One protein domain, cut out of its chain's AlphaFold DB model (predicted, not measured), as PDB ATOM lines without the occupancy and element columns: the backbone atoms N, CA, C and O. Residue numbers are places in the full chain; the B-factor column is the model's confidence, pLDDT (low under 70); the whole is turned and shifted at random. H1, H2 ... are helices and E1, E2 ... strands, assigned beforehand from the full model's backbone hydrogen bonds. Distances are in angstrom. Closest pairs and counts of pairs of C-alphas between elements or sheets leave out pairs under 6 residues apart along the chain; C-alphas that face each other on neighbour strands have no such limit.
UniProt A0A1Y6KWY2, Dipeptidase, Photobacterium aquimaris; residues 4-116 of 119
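AT A GLANCE: This is residues 4 to 116 of the 119 residues of the protein "Dipeptidase" of Photobacterium aquimaris (UniProt A0A1Y6KWY2). One long straight helix, H3, starts at a small three-stranded sheet and sticks out from it as an arm, with residues 95 to 116 standing free; a winding stretch with no named element, residues 4 to 25, leads into the sheet. The very short helices H1 and H2 lie at the edges of this body, H1 at the end of the sheet away from H3 and H2 beside the first residues of H3. The printed part has 113 residues with three named helices and three named strands, in the order E1 H1 E2 E3 H2 H3, and the sheet E1 - E2 - E3 is all antiparallel. The class is mixed, helices and strands; the whole is only just loose, close to extended, with a radius of gyration of the C-alphas of 19.8 A, and spans 71 by 34 by 17 A, a rod whose length owes much to the arm.

HOW THE PARTS SIT: After residues 4 to 25 comes the edge strand E1, residues 26 to 32, antiparallel to the inner strand E2, residues 42 to 48, at 167 degrees; N 29 and O 45 are 2.9 A apart, within hydrogen-bond range. Between them H1, residues 38 to 41, only grazes the sheet; its closest C-alpha to E1 is that of Gly 41, 6.0 A from that of Leu 32. E2 forms a hairpin with the other edge strand E3, residues 57 to 60, antiparallel at 151 degrees, with N 44 and O 59 2.8 A apart. H2, residues 68 to 71, is not on the sheet. It only just touches H3, residues 82 to 114, with 3 pairs of C-alphas within 8 A, made by residues 82 to 83 of H3 alone; the closest are those of Ala 69 and Ala 82, 5.2 A. H3 only grazes the sheet, with its residues 82 to 87; its closest C-alphas to E2 are those of Tyr 83 and Tyr 48, 5.8 A. H1 and H3 are apart. In H3 every O i to N i+4 pair is within hydrogen-bond range; H1 and H2 are too short for such a pair.

IN THESE COORDINATES: E1 begins at C-alpha 26, (157.327, 209.947, 177.456), and E1 and E2 each measure 19.7 A from first to last C-alpha. E3 measures 9.8 A, H1 4.7 A and H2 5.1 A. H3 measures 48.0 A, from C-alpha 82 at (154.537, 198.131, 177.580) to C-alpha 114 at (142.398, 211.698, 221.971).

THE WHOLE: The two C-alphas farthest apart are those of Pro 37 and Phe 116, 71.4 A. Without residues 95 to 116 the body spans 45 by 34 by 16 A. The printed part has no cut, and no link between named elements is long. The mean pLDDT of the printed part is 83.8; residues 7 to 16 and 115 to 116 are under 70.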
ATOM      1  N   LEU A   4     166.094 214.283 185.413       75.06
ATOM      2  CA  LEU A   4     164.756 214.080 184.833       75.06
ATOM      3  C   LEU A   4     163.798 213.329 185.762       75.06
ATOM      4  O   LEU A   4     162.599 213.306 185.506       75.06
ATOM      5  N   ARG A   5     164.313 212.723 186.835       74.25
ATOM      6  CA  ARG A   5     163.534 212.043 187.879       74.25
ATOM      7  C   ARG A   5     163.220 212.951 189.068       74.25
ATOM      8  O   ARG A   5     162.564 212.522 190.013       74.25
ATOM      9  N   ASN A   6     163.712 214.186 189.029       74.56
ATOM     10  CA  ASN A   6     163.642 215.086 190.157       74.56
ATOM     11  C   ASN A   6     162.199 215.535 190.417       74.56
ATOM     12  O   ASN A   6     161.482 215.973 189.510       74.56
ATOM     13  N   HIS A   7     161.813 215.452 191.680       69.25
ATOM     14  CA  HIS A   7     160.585 216.021 192.209       69.25
ATOM     15  C   HIS A   7     160.825 216.727 193.550       69.25
ATOM     16  O   HIS A   7     159.991 216.673 194.432       69.25
ATOM     17  N   TYR A   8     161.983 217.382 193.691       64.00
ATOM     18  CA  TYR A   8     162.364 218.219 194.840       64.00
ATOM     19  C   TYR A   8     162.446 217.498 196.193       64.00
ATOM     20  O   TYR A   8     162.466 218.160 197.234       64.00
ATOM     21  N   GLN A   9     162.580 216.166 196.176       59.84
ATOM     22  CA  GLN A   9     162.703 215.320 197.365       59.84
ATOM     23  C   GLN A   9     163.689 215.909 198.379       59.84
ATOM     24  O   GLN A   9     164.847 216.176 198.051       59.84
ATOM     25  N   VAL A  10     163.232 216.053 199.626       60.59
ATOM     26  CA  VAL A  10     164.041 216.522 200.767       60.59
ATOM     27  C   VAL A  10     164.496 217.988 200.632       60.59
ATOM     28  O   VAL A  10     165.552 218.376 201.129       60.59
ATOM     29  N   THR A  11     163.704 218.841 199.973       64.75
ATOM     30  CA  THR A  11     163.965 220.289 199.912       64.75
ATOM     31  C   THR A  11     162.726 221.108 200.267       64.75
ATOM     32  O   THR A  11     161.599 220.672 200.068       64.75
ATOM     33  N   ALA A  12     162.924 222.349 200.721       61.28
ATOM     34  CA  ALA A  12     161.834 223.301 200.976       61.28
ATOM     35  C   ALA A  12     161.039 223.707 199.708       61.28
ATOM     36  O   ALA A  12     160.076 224.463 199.804       61.28
ATOM     37  N   HIS A  13     161.451 223.228 198.526       60.19
ATOM     38  CA  HIS A  13     160.863 223.530 197.218       60.19
ATOM     39  C   HIS A  13     159.873 222.457 196.733       60.19
ATOM     40  O   HIS A  13     159.394 222.539 195.606       60.19
ATOM     41  N   ASP A  14     159.505 221.508 197.596       54.62
ATOM     42  CA  ASP A  14     158.440 220.527 197.360       54.62
ATOM     43  C   ASP A  14     157.068 221.113 196.911       54.62
ATOM     44  O   ASP A  14     156.331 220.420 196.213       54.62
ATOM     45  N   PRO A  15     156.693 222.393 197.169       59.44
ATOM     46  CA  PRO A  15     155.467 222.950 196.576       59.44
ATOM     47  C   PRO A  15     155.580 223.356 195.091       59.44
ATOM     48  O   PRO A  15     154.570 223.736 194.491       59.44
ATOM     49  N   TYR A  16     156.766 223.321 194.469       68.44
ATOM     50  CA  TYR A  16     156.930 223.674 193.052       68.44
ATOM     51  C   TYR A  16     156.665 222.485 192.124       68.44
ATOM     52  O   TYR A  16     156.945 221.337 192.452       68.44
ATOM     53  N   ARG A  17     156.164 222.765 190.908       70.94
ATOM     54  CA  ARG A  17     155.855 221.726 189.910       70.94
ATOM     55  C   ARG A  17     157.091 220.842 189.660       70.94
ATOM     56  O   ARG A  17     158.067 221.347 189.097       70.94
ATOM     57  N   PRO A  18     157.042 219.537 189.984       73.88
ATOM     58  CA  PRO A  18     158.178 218.651 189.786       73.88
ATOM     59  C   PRO A  18     158.446 218.397 188.296       73.88
ATOM     60  O   PRO A  18     157.587 218.624 187.434       73.88
ATOM     61  N   ILE A  19     159.658 217.936 187.981       76.25
ATOM     62  CA  ILE A  19     160.047 217.565 186.611       76.25
ATOM     63  C   ILE A  19     159.434 216.204 186.268       76.25
ATOM     64  O   ILE A  19     158.830 216.043 185.207       76.25
ATOM     65  N   ALA A  20     159.523 215.249 187.196       76.31
ATOM     66  CA  ALA A  20     158.858 213.958 187.096       76.31
ATOM     67  C   ALA A  20     157.392 214.073 187.545       76.31
ATOM     68  O   ALA A  20     157.095 214.047 188.734       76.31
ATOM     69  N   VAL A  21     156.469 214.211 186.590       77.12
ATOM     70  CA  VAL A  21     155.018 214.255 186.852       77.12
ATOM     71  C   VAL A  21     154.309 213.053 186.240       77.12
ATOM     72  O   VAL A  21     154.684 212.601 185.157       77.12
ATOM     73  N   PHE A  22     153.211 212.613 186.860       76.12
ATOM     74  CA  PHE A  22     152.352 211.531 186.349       76.12
ATOM     75  C   PHE A  22     151.787 211.797 184.940       76.12
ATOM     76  O   PHE A  22     151.472 210.875 184.198       76.12
ATOM     77  N   ARG A  23     151.685 213.075 184.548       80.06
ATOM     78  CA  ARG A  23     151.239 213.498 183.207       80.06
ATOM     79  C   ARG A  23     152.310 213.371 182.120       80.06
ATOM     80  O   ARG A  23     152.034 213.700 180.974       80.06
ATOM     81  N   THR A  24     153.526 212.952 182.461       80.38
ATOM     82  CA  THR A  24     154.564 212.689 181.460       80.38
ATOM     83  C   THR A  24     154.146 211.470 180.652       80.38
ATOM     84  O   THR A  24     153.994 210.396 181.224       80.38
ATOM     85  N   GLU A  25     153.948 211.625 179.347       82.50
ATOM     86  CA  GLU A  25     153.679 210.483 178.465       82.50
ATOM     87  C   GLU A  25     154.968 209.737 178.147       82.50
ATOM     88  O   GLU A  25     155.032 208.520 178.301       82.50
ATOM     89  N   HIS A  26     156.011 210.482 177.769       83.88
ATOM     90  CA  HIS A  26     157.327 209.947 177.456       83.88
ATOM     91  C   HIS A  26     158.435 210.922 177.863       83.88
ATOM     92  O   HIS A  26     158.238 212.139 177.902       83.88
ATOM     93  N   SER A  27     159.629 210.394 178.137       90.31
ATOM     94  CA  SER A  27     160.850 211.187 178.321       90.31
ATOM     95  C   SER A  27     161.960 210.628 177.445       90.31
ATOM     96  O   SER A  27     162.162 209.416 177.414       90.31
ATOM     97  N   HIS A  28     162.681 211.511 176.753       92.06
ATOM     98  CA  HIS A  28     163.705 211.132 175.787       92.06
ATOM     99  C   HIS A  28     165.045 211.780 176.138       92.06
ATOM    100  O   HIS A  28     165.108 212.974 176.428       92.06
ATOM    101  N   VAL A  29     166.123 211.001 176.070       92.12
ATOM    102  CA  VAL A  29     167.505 211.492 176.133       92.12
ATOM    103  C   VAL A  29     168.248 210.950 174.924       92.12
ATOM    104  O   VAL A  29     168.365 209.738 174.762       92.12
ATOM    105  N   LEU A  30     168.741 211.840 174.068       92.81
ATOM    106  CA  LEU A  30     169.514 211.465 172.888       92.81
ATOM    107  C   LEU A  30     170.998 211.601 173.213       92.81
ATOM    108  O   LEU A  30     171.448 212.651 173.670       92.81
ATOM    109  N   GLN A  31     171.749 210.530 172.985       92.94
ATOM    110  CA  GLN A  31     173.189 210.490 173.173       92.94
ATOM    111  C   GLN A  31     173.872 210.174 171.844       92.94
ATOM    112  O   GLN A  31     173.619 209.134 171.238       92.94
ATOM    113  N   LEU A  32     174.789 211.052 171.443       93.88
ATOM    114  CA  LEU A  32     175.647 210.874 170.277       93.88
ATOM    115  C   LEU A  32     177.070 210.559 170.749       93.88
ATOM    116  O   LEU A  32     177.616 211.268 171.595       93.88
ATOM    117  N   ARG A  33     177.667 209.488 170.219       93.75
ATOM    118  CA  ARG A  33     179.057 209.081 170.483       93.75
ATOM    119  C   ARG A  33     179.842 209.051 169.164       93.75
ATOM    120  O   ARG A  33     179.888 207.998 168.531       93.75
ATOM    121  N   PRO A  34     180.461 210.177 168.753       92.31
ATOM    122  CA  PRO A  34     181.140 210.304 167.456       92.31
ATOM    123  C   PRO A  34     182.291 209.314 167.230       92.31
ATOM    124  O   PRO A  34     182.659 209.033 166.097       92.31
ATOM    125  N   GLN A  35     182.871 208.786 168.307       94.38
ATOM    126  CA  GLN A  35     183.974 207.827 168.280       94.38
ATOM    127  C   GLN A  35     183.550 206.386 167.939       94.38
ATOM    128  O   GLN A  35     184.401 205.501 167.878       94.38
ATOM    129  N   LEU A  36     182.252 206.123 167.764       93.50
ATOM    130  CA  LEU A  36     181.707 204.808 167.430       93.50
ATOM    131  C   LEU A  36     180.948 204.857 166.094       93.50
ATOM    132  O   LEU A  36     180.414 205.907 165.739       93.50
ATOM    133  N   PRO A  37     180.827 203.725 165.373       93.12
ATOM    134  CA  PRO A  37     179.955 203.630 164.206       93.12
ATOM    135  C   PRO A  37     178.516 204.030 164.548       93.12
ATOM    136  O   PRO A  37     178.005 203.615 165.588       93.12
ATOM    137  N   ILE A  38     177.852 204.764 163.651       91.44
ATOM    138  CA  ILE A  38     176.508 205.347 163.846       91.44
ATOM    139  C   ILE A  38     175.520 204.342 164.459       91.44
ATOM    140  O   ILE A  38     174.893 204.639 165.474       91.44
ATOM    141  N   ALA A  39     175.481 203.116 163.922       91.00
ATOM    142  CA  ALA A  39     174.577 202.048 164.351       91.00
ATOM    143  C   ALA A  39     174.605 201.750 165.865       91.00
ATOM    144  O   ALA A  39     173.590 201.333 166.421       91.00
ATOM    145  N   ILE A  40     175.748 201.964 166.530       90.62
ATOM    146  CA  ILE A  40     175.933 201.762 167.979       90.62
ATOM    147  C   ILE A  40     176.347 203.041 168.722       90.62
ATOM    148  O   ILE A  40     176.370 203.068 169.954       90.62
ATOM    149  N   GLY A  41     176.731 204.088 167.994       89.44
ATOM    150  CA  GLY A  41     177.180 205.372 168.521       89.44
ATOM    151  C   GLY A  41     176.026 206.301 168.870       89.44
ATOM    152  O   GLY A  41     176.140 207.087 169.811       89.44
ATOM    153  N   GLU A  42     174.902 206.168 168.172       94.25
ATOM    154  CA  GLU A  42     173.706 206.979 168.379       94.25
ATOM    155  C   GLU A  42     172.644 206.176 169.135       94.25
ATOM    156  O   GLU A  42     172.192 205.121 168.679       94.25
ATOM    157  N   VAL A  43     172.272 206.666 170.321       94.38
ATOM    158  CA  VAL A  43     171.295 206.012 171.199       94.38
ATOM    159  C   VAL A  43     170.247 207.006 171.655       94.38
ATOM    160  O   VAL A  43     170.567 208.058 172.210       94.38
ATOM    161  N   GLN A  44     168.986 206.632 171.487       94.38
ATOM    162  CA  GLN A  44     167.855 207.316 172.085       94.38
ATOM    163  C   GLN A  44     167.372 206.521 173.295       94.38
ATOM    164  O   GLN A  44     166.888 205.402 173.175       94.38
ATOM    165  N   TYR A  45     167.483 207.104 174.479       93.25
ATOM    166  CA  TYR A  45     166.904 206.540 175.688       93.25
ATOM    167  C   TYR A  45     165.470 207.036 175.842       93.25
ATOM    168  O   TYR A  45     165.263 208.244 175.961       93.25
ATOM    169  N   ILE A  46     164.496 206.126 175.865       92.12
ATOM    170  CA  ILE A  46     163.067 206.452 175.987       92.12
ATOM    171  C   ILE A  46     162.512 205.879 177.289       92.12
ATOM    172  O   ILE A  46     162.790 204.734 177.644       92.12
ATOM    173  N   VAL A  47     161.707 206.670 177.989       90.81
ATOM    174  CA  VAL A  47     160.893 206.238 179.130       90.81
ATOM    175  C   VAL A  47     159.428 206.337 178.754       90.81
ATOM    176  O   VAL A  47     159.018 207.340 178.176       90.81
ATOM    177  N   TYR A  48     158.647 205.336 179.153       87.38
ATOM    178  CA  TYR A  48     157.192 205.349 179.058       87.38
ATOM    179  C   TYR A  48     156.583 205.777 180.397       87.38
ATOM    180  O   TYR A  48     156.764 205.119 181.420       87.38
ATOM    181  N   GLY A  49     155.850 206.884 180.390       85.19
ATOM    182  CA  GLY A  49     155.224 207.480 181.563       85.19
ATOM    183  C   GLY A  49     156.185 208.285 182.450       85.19
ATOM    184  O   GLY A  49     157.172 208.868 181.995       85.19
ATOM    185  N   MET A  50     155.885 208.330 183.748       84.38
ATOM    186  CA  MET A  50     156.633 209.095 184.739       84.38
ATOM    187  C   MET A  50     158.053 208.553 184.958       84.38
ATOM    188  O   MET A  50     158.262 207.422 185.395       84.38
ATOM    189  N   THR A  51     159.042 209.419 184.755       79.56
ATOM    190  CA  THR A  51     160.478 209.111 184.855       79.56
ATOM    191  C   THR A  51     160.917 208.593 186.222       79.56
ATOM    192  O   THR A  51     161.839 207.776 186.287       79.56
ATOM    193  N   ALA A  52     160.275 209.032 187.307       79.38
ATOM    194  CA  ALA A  52     160.593 208.595 188.667       79.38
ATOM    195  C   ALA A  52     160.314 207.096 188.894       79.38
ATOM    196  O   ALA A  52     161.074 206.438 189.597       79.38
ATOM    197  N   LEU A  53     159.289 206.544 188.235       80.81
ATOM    198  CA  LEU A  53     158.820 205.164 188.418       80.81
ATOM    199  C   LEU A  53     158.996 204.299 187.161       80.81
ATOM    200  O   LEU A  53     158.332 203.280 186.983       80.81
ATOM    201  N   SER A  54     159.839 204.716 186.220       86.44
ATOM    202  CA  SER A  54     160.048 203.990 184.962       86.44
ATOM    203  C   SER A  54     161.502 204.033 184.522       86.44
ATOM    204  O   SER A  54     162.292 204.833 185.023       86.44
ATOM    205  N   VAL A  55     161.881 203.119 183.633       88.38
ATOM    206  CA  VAL A  55     163.273 202.897 183.220       88.38
ATOM    207  C   VAL A  55     163.540 203.472 181.832       88.38
ATOM    208  O   VAL A  55     162.657 203.473 180.978       88.38
ATOM    209  N   TYR A  56     164.763 203.955 181.615       90.38
ATOM    210  CA  TYR A  56     165.222 204.425 180.307       90.38
ATOM    211  C   TYR A  56     165.634 203.227 179.448       90.38
ATOM    212  O   TYR A  56     166.636 202.572 179.738       90.38
ATOM    213  N   LEU A  57     164.871 202.955 178.394       91.88
ATOM    214  CA  LEU A  57     165.146 201.898 177.427       91.88
ATOM    215  C   LEU A  57     166.052 202.435 176.307       91.88
ATOM    216  O   LEU A  57     165.708 203.463 175.722       91.88
ATOM    217  N   PRO A  58     167.196 201.792 176.006       93.31
ATOM    218  CA  PRO A  58     168.091 202.230 174.941       93.31
ATOM    219  C   PRO A  58     167.608 201.748 173.567       93.31
ATOM    220  O   PRO A  58     167.548 200.548 173.313       93.31
ATOM    221  N   PHE A  59     167.337 202.686 172.664       92.75
ATOM    222  CA  PHE A  59     167.074 202.429 171.251       92.75
ATOM    223  C   PHE A  59     168.301 202.838 170.446       92.75
ATOM    224  O   PHE A  59     168.668 204.014 170.407       92.75
ATOM    225  N   TYR A  60     168.961 201.858 169.840       93.44
ATOM    226  CA  TYR A  60     170.107 202.096 168.970       93.44
ATOM    227  C   TYR A  60     169.634 202.403 167.554       93.44
ATOM    228  O   TYR A  60     168.703 201.769 167.062       93.44
ATOM    229  N   GLN A  61     170.318 203.324 166.877       91.62
ATOM    230  CA  GLN A  61     169.988 203.705 165.501       91.62
ATOM    231  C   GLN A  61     170.034 202.517 164.524       91.62
ATOM    232  O   GLN A  61     169.231 202.456 163.598       91.62
ATOM    233  N   GLY A  62     170.913 201.537 164.765       90.50
ATOM    234  CA  GLY A  62     171.020 200.329 163.944       90.50
ATOM    235  C   GLY A  62     169.972 199.242 164.220       90.50
ATOM    236  O   GLY A  62     170.040 198.183 163.596       90.50
ATOM    237  N   MET A  63     169.039 199.436 165.159       91.25
ATOM    238  CA  MET A  63     167.995 198.443 165.441       91.25
ATOM    239  C   MET A  63     166.970 198.383 164.307       91.25
ATOM    240  O   MET A  63     166.425 199.399 163.889       91.25
ATOM    241  N   THR A  64     166.662 197.171 163.849       92.88
ATOM    242  CA  THR A  64     165.662 196.924 162.797       92.88
ATOM    243  C   THR A  64     164.299 196.522 163.347       92.88
ATOM    244  O   THR A  64     163.296 196.613 162.644       92.88
ATOM    245  N   SER A  65     164.243 196.074 164.600       92.94
ATOM    246  CA  SER A  65     163.013 195.685 165.276       92.94
ATOM    247  C   SER A  65     163.110 195.934 166.777       92.94
ATOM    248  O   SER A  65     164.193 196.081 167.350       92.94
ATOM    249  N   VAL A  66     161.946 195.993 167.415       91.81
ATOM    250  CA  VAL A  66     161.786 196.138 168.862       91.81
ATOM    251  C   VAL A  66     160.793 195.076 169.341       91.81
ATOM    252  O   VAL A  66     159.991 194.597 168.536       91.81
ATOM    253  N   PRO A  67     160.822 194.685 170.626       91.38
ATOM    254  CA  PRO A  67     159.795 193.822 171.196       91.38
ATOM    255  C   PRO A  67     158.381 194.313 170.871       91.38
ATOM    256  O   PRO A  67     158.086 195.493 171.046       91.38
ATOM    257  N   GLU A  68     157.497 193.399 170.468       92.38
ATOM    258  CA  GLU A  68     156.114 193.707 170.065       92.38
ATOM    259  C   GLU A  68     155.363 194.527 171.126       92.38
ATOM    260  O   GLU A  68     154.661 195.479 170.814       92.38
ATOM    261  N   ALA A  69     155.579 194.249 172.412       91.19
ATOM    262  CA  ALA A  69     154.950 195.014 173.488       91.19
ATOM    263  C   ALA A  69     155.231 196.532 173.425       91.19
ATOM    264  O   ALA A  69     154.432 197.308 173.940       91.19
ATOM    265  N   LEU A  70     156.344 196.965 172.821       89.88
ATOM    266  CA  LEU A  70     156.689 198.381 172.628       89.88
ATOM    267  C   LEU A  70     156.061 198.989 171.367       89.88
ATOM    268  O   LEU A  70     156.014 200.210 171.250       89.88
ATOM    269  N   THR A  71     155.590 198.160 170.433       89.38
ATOM    270  CA  THR A  71     154.863 198.600 169.233       89.38
ATOM    271  C   THR A  71     153.355 198.655 169.460       89.38
ATOM    272  O   THR A  71     152.633 199.234 168.655       89.38
ATOM    273  N   LEU A  72     152.876 198.031 170.537       88.56
ATOM    274  CA  LEU A  72     151.474 198.025 170.933       88.56
ATOM    275  C   LEU A  72     151.147 199.233 171.817       88.56
ATOM    276  O   LEU A  72     151.913 199.596 172.711       88.56
ATOM    277  N   GLY A  73     149.964 199.801 171.606       80.06
ATOM    278  CA  GLY A  73     149.396 200.856 172.437       80.06
ATOM    279  C   GLY A  73     148.272 201.579 171.703       80.06
ATOM    280  O   GLY A  73     148.449 202.024 170.572       80.06
ATOM    281  N   ASP A  74     147.115 201.692 172.345       83.88
ATOM    282  CA  ASP A  74     145.987 202.485 171.864       83.88
ATOM    283  C   ASP A  74     145.399 203.341 173.003       83.88
ATOM    284  O   ASP A  74     145.954 203.436 174.101       83.88
ATOM    285  N   ASN A  75     144.251 203.971 172.749       86.56
ATOM    286  CA  ASN A  75     143.560 204.809 173.731       86.56
ATOM    287  C   ASN A  75     142.814 204.005 174.821       86.56
ATOM    288  O   ASN A  75     142.069 204.597 175.603       86.56
ATOM    289  N   LYS A  76     142.965 202.676 174.879       89.31
ATOM    290  CA  LYS A  76     142.311 201.796 175.850       89.31
ATOM    291  C   LYS A  76     143.351 201.102 176.717       89.31
ATOM    292  O   LYS A  76     144.307 200.510 176.240       89.31
ATOM    293  N   ALA A  77     143.131 201.122 178.027       87.31
ATOM    294  CA  ALA A  77     144.043 200.465 178.950       87.31
ATOM    295  C   ALA A  77     144.093 198.945 178.717       87.31
ATOM    296  O   ALA A  77     143.080 198.260 178.852       87.31
ATOM    297  N   ASP A  78     145.288 198.408 178.464       90.19
ATOM    298  CA  ASP A  78     145.507 196.982 178.194       90.19
ATOM    299  C   ASP A  78     146.618 196.368 179.077       90.19
ATOM    300  O   ASP A  78     147.269 197.056 179.868       90.19
ATOM    301  N   ASN A  79     146.784 195.042 179.010       90.69
ATOM    302  CA  ASN A  79     147.843 194.291 179.705       90.69
ATOM    303  C   ASN A  79     148.935 193.774 178.750       90.69
ATOM    304  O   ASN A  79     149.777 192.975 179.161       90.69
ATOM    305  N   HIS A  80     148.924 194.185 177.485       90.81
ATOM    306  CA  HIS A  80     149.818 193.671 176.447       90.81
ATOM    307  C   HIS A  80     150.923 194.681 176.133       90.81
ATOM    308  O   HIS A  80     152.104 194.327 176.184       90.81
ATOM    309  N   SER A  81     150.543 195.940 175.919       91.81
ATOM    310  CA  SER A  81     151.447 197.054 175.673       91.81
ATOM    311  C   SER A  81     152.338 197.338 176.879       91.81
ATOM    312  O   SER A  81     151.930 197.317 178.046       91.81
ATOM    313  N   ALA A  82     153.597 197.642 176.588       90.56
ATOM    314  CA  ALA A  82     154.537 198.131 177.580       90.56
ATOM    315  C   ALA A  82     154.055 199.468 178.161       90.56
ATOM    316  O   ALA A  82     154.147 199.670 179.371       90.56
ATOM    317  N   TYR A  83     153.474 200.337 177.325       89.62
ATOM    318  CA  TYR A  83     152.938 201.628 177.749       89.62
ATOM    319  C   TYR A  83     151.916 201.482 178.886       89.62
ATOM    320  O   TYR A  83     152.128 202.024 179.974       89.62
ATOM    321  N   TRP A  84     150.849 200.696 178.697       91.88
ATOM    322  CA  TRP A  84     149.814 200.561 179.722       91.88
ATOM    323  C   TRP A  84     150.287 199.796 180.960       91.88
ATOM    324  O   TRP A  84     149.834 200.104 182.064       91.88
ATOM    325  N   LYS A  85     151.251 198.873 180.823       91.06
ATOM    326  CA  LYS A  85     151.913 198.237 181.976       91.06
ATOM    327  C   LYS A  85     152.634 199.261 182.855       91.06
ATOM    328  O   LYS A  85     152.409 199.277 184.064       91.06
ATOM    329  N   PHE A  86     153.440 200.146 182.264       90.19
ATOM    330  CA  PHE A  86     154.115 201.205 183.022       90.19
ATOM    331  C   PHE A  86     153.114 202.181 183.649       90.19
ATOM    332  O   PHE A  86     153.262 202.534 184.819       90.19
ATOM    333  N   ARG A  87     152.046 202.556 182.931       88.50
ATOM    334  CA  ARG A  87     150.991 203.428 183.477       88.50
ATOM    335  C   ARG A  87     150.270 202.804 184.670       88.50
ATOM    336  O   ARG A  87     150.048 203.496 185.658       88.50
ATOM    337  N   LYS A  88     149.944 201.509 184.617       90.56
ATOM    338  CA  LYS A  88     149.308 200.791 185.736       90.56
ATOM    339  C   LYS A  88     150.202 200.741 186.967       90.56
ATOM    340  O   LYS A  88     149.729 201.036 188.061       90.56
ATOM    341  N   LEU A  89     151.484 200.422 186.783       88.19
ATOM    342  CA  LEU A  89     152.454 200.399 187.878       88.19
ATOM    343  C   LEU A  89     152.575 201.774 188.552       88.19
ATOM    344  O   LEU A  89     152.581 201.863 189.774       88.19
ATOM    345  N   GLN A  90     152.622 202.844 187.757       87.12
ATOM    346  CA  GLN A  90     152.687 204.214 188.269       87.12
ATOM    347  C   GLN A  90     151.444 204.589 189.076       87.12
ATOM    348  O   GLN A  90     151.575 205.183 190.141       87.12
ATOM    349  N   THR A  91     150.252 204.229 188.592       86.94
ATOM    350  CA  THR A  91     149.011 204.452 189.341       86.94
ATOM    351  C   THR A  91     149.040 203.714 190.676       86.94
ATOM    352  O   THR A  91     148.714 204.319 191.688       86.94
ATOM    353  N   LEU A  92     149.468 202.445 190.687       88.69
ATOM    354  CA  LEU A  92     149.525 201.636 191.906       88.69
ATOM    355  C   LEU A  92     150.466 202.244 192.957       88.69
ATOM    356  O   LEU A  92     150.065 202.421 194.105       88.69
ATOM    357  N   ALA A  93     151.681 202.616 192.554       85.44
ATOM    358  CA  ALA A  93     152.652 203.227 193.456       85.44
ATOM    359  C   ALA A  93     152.152 204.566 194.026       85.44
ATOM    360  O   ALA A  93     152.225 204.795 195.226       85.44
ATOM    361  N   LEU A  94     151.561 205.427 193.188       84.31
ATOM    362  CA  LEU A  94     151.020 206.709 193.649       84.31
ATOM    363  C   LEU A  94     149.822 206.541 194.591       84.31
ATOM    364  O   LEU A  94     149.654 207.345 195.506       84.31
ATOM    365  N   THR A  95     148.980 205.525 194.376       84.31
ATOM    366  CA  THR A  95     147.885 205.238 195.311       84.31
ATOM    367  C   THR A  95     148.407 204.765 196.657       84.31
ATOM    368  O   THR A  95     147.898 205.222 197.673       84.31
ATOM    369  N   GLU A  96     149.433 203.912 196.679       83.00
ATOM    370  CA  GLU A  96     150.051 203.451 197.923       83.00
ATOM    371  C   GLU A  96     150.654 204.623 198.710       83.00
ATOM    372  O   GLU A  96     150.335 204.794 199.887       83.00
ATOM    373  N   ASP A  97     151.439 205.477 198.047       80.75
ATOM    374  CA  ASP A  97     152.060 206.653 198.664       80.75
ATOM    375  C   ASP A  97     151.011 207.596 199.274       80.75
ATOM    376  O   ASP A  97     151.109 207.970 200.447       80.75
ATOM    377  N   LEU A  98     149.964 207.938 198.513       80.56
ATOM    378  CA  LEU A  98     148.904 208.829 198.991       80.56
ATOM    379  C   LEU A  98     148.112 208.200 200.145       80.56
ATOM    380  O   LEU A  98     147.770 208.878 201.113       80.56
ATOM    381  N   THR A  99     147.808 206.903 200.062       78.94
ATOM    382  CA  THR A  99     147.097 206.183 201.119       78.94
ATOM    383  C   THR A  99     147.918 206.134 202.410       78.94
ATOM    384  O   THR A  99     147.375 206.411 203.482       78.94
ATOM    385  N   ASN A 100     149.222 205.867 202.322       79.12
ATOM    386  CA  ASN A 100     150.121 205.854 203.475       79.12
ATOM    387  C   ASN A 100     150.239 207.237 204.131       79.12
ATOM    388  O   ASN A 100     150.210 207.343 205.362       79.12
ATOM    389  N   GLU A 101     150.318 208.303 203.331       85.12
ATOM    390  CA  GLU A 101     150.358 209.673 203.845       85.12
ATOM    391  C   GLU A 101     149.060 210.030 204.582       85.12
ATOM    392  O   GLU A 101     149.098 210.569 205.692       85.12
ATOM    393  N   LEU A 102     147.906 209.690 204.000       82.94
ATOM    394  CA  LEU A 102     146.601 209.958 204.600       82.94
ATOM    395  C   LEU A 102     146.403 209.202 205.916       82.94
ATOM    396  O   LEU A 102     145.963 209.812 206.890       82.94
ATOM    397  N   PHE A 103     146.753 207.915 205.980       77.94
ATOM    398  CA  PHE A 103     146.655 207.153 207.227       77.94
ATOM    399  C   PHE A 103     147.605 207.682 208.296       77.94
ATOM    400  O   PHE A 103     147.191 207.828 209.439       77.94
ATOM    401  N   THR A 104     148.832 208.051 207.926       80.44
ATOM    402  CA  THR A 104     149.788 208.646 208.869       80.44
ATOM    403  C   THR A 104     149.252 209.955 209.446       80.44
ATOM    404  O   THR A 104     149.284 210.155 210.661       80.44
ATOM    405  N   ARG A 105     148.706 210.838 208.598       83.56
ATOM    406  CA  ARG A 105     148.078 212.090 209.047       83.56
ATOM    407  C   ARG A 105     146.870 211.830 209.935       83.56
ATOM    408  O   ARG A 105     146.776 212.433 210.996       83.56
ATOM    409  N   LEU A 106     146.001 210.895 209.553       85.56
ATOM    410  CA  LEU A 106     144.836 210.530 210.354       85.56
ATOM    411  C   LEU A 106     145.251 209.989 211.724       85.56
ATOM    412  O   LEU A 106     144.691 210.417 212.723       85.56
ATOM    413  N   THR A 107     146.252 209.106 211.791       80.50
ATOM    414  CA  THR A 107     146.785 208.596 213.059       80.50
ATOM    415  C   THR A 107     147.306 209.735 213.930       80.50
ATOM    416  O   THR A 107     146.910 209.822 215.088       80.50
ATOM    417  N   ILE A 108     148.106 210.652 213.374       82.50
ATOM    418  CA  ILE A 108     148.612 211.832 214.096       82.50
ATOM    419  C   ILE A 108     147.465 212.725 214.588       82.50
ATOM    420  O   ILE A 108     147.500 213.202 215.720       82.50
ATOM    421  N   ASP A 109     146.450 212.964 213.763       88.00
ATOM    422  CA  ASP A 109     145.319 213.816 214.127       88.00
ATOM    423  C   ASP A 109     144.442 213.147 215.193       88.00
ATOM    424  O   ASP A 109     144.043 213.804 216.152       88.00
ATOM    425  N   THR A 110     144.205 211.834 215.103       78.62
ATOM    426  CA  THR A 110     143.512 211.082 216.160       78.62
ATOM    427  C   THR A 110     144.310 211.067 217.462       78.62
ATOM    428  O   THR A 110     143.736 211.282 218.524       78.62
ATOM    429  N   ASP A 111     145.631 210.903 217.399       80.94
ATOM    430  CA  ASP A 111     146.512 210.936 218.567       80.94
ATOM    431  C   ASP A 111     146.445 212.308 219.258       80.94
ATOM    432  O   ASP A 111     146.217 212.401 220.461       80.94
ATOM    433  N   LYS A 112     146.482 213.399 218.484       77.62
ATOM    434  CA  LYS A 112     146.277 214.762 219.004       77.62
ATOM    435  C   LYS A 112     144.877 215.001 219.572       77.62
ATOM    436  O   LYS A 112     144.737 215.765 220.521       77.62
ATOM    437  N   LEU A 113     143.837 214.408 218.988       76.50
ATOM    438  CA  LEU A 113     142.456 214.601 219.440       76.50
ATOM    439  C   LEU A 113     142.133 213.799 220.708       76.50
ATOM    440  O   LEU A 113     141.328 214.258 221.515       76.50
ATOM    441  N   TYR A 114     142.752 212.629 220.896       71.38
ATOM    442  CA  TYR A 114     142.398 211.698 221.971       71.38
ATOM    443  C   TYR A 114     143.458 211.551 223.083       71.38
ATOM    444  O   TYR A 114     143.082 211.132 224.174       71.38
ATOM    445  N   ASN A 115     144.721 211.963 222.894       62.22
ATOM    446  CA  ASN A 115     145.782 211.866 223.920       62.22
ATOM    447  C   ASN A 115     146.104 213.177 224.679       62.22
ATOM    448  O   ASN A 115     147.141 213.269 225.329       62.22
ATOM    449  N   PHE A 116     145.200 214.169 224.681       57.19
ATOM    450  CA  PHE A 116     145.312 215.388 225.516       57.19
ATOM    451  C   PHE A 116     144.114 215.643 226.456       57.19
ATOM    452  O   PHE A 116     144.001 216.727 227.021       57.19
TER     453      PHE A 116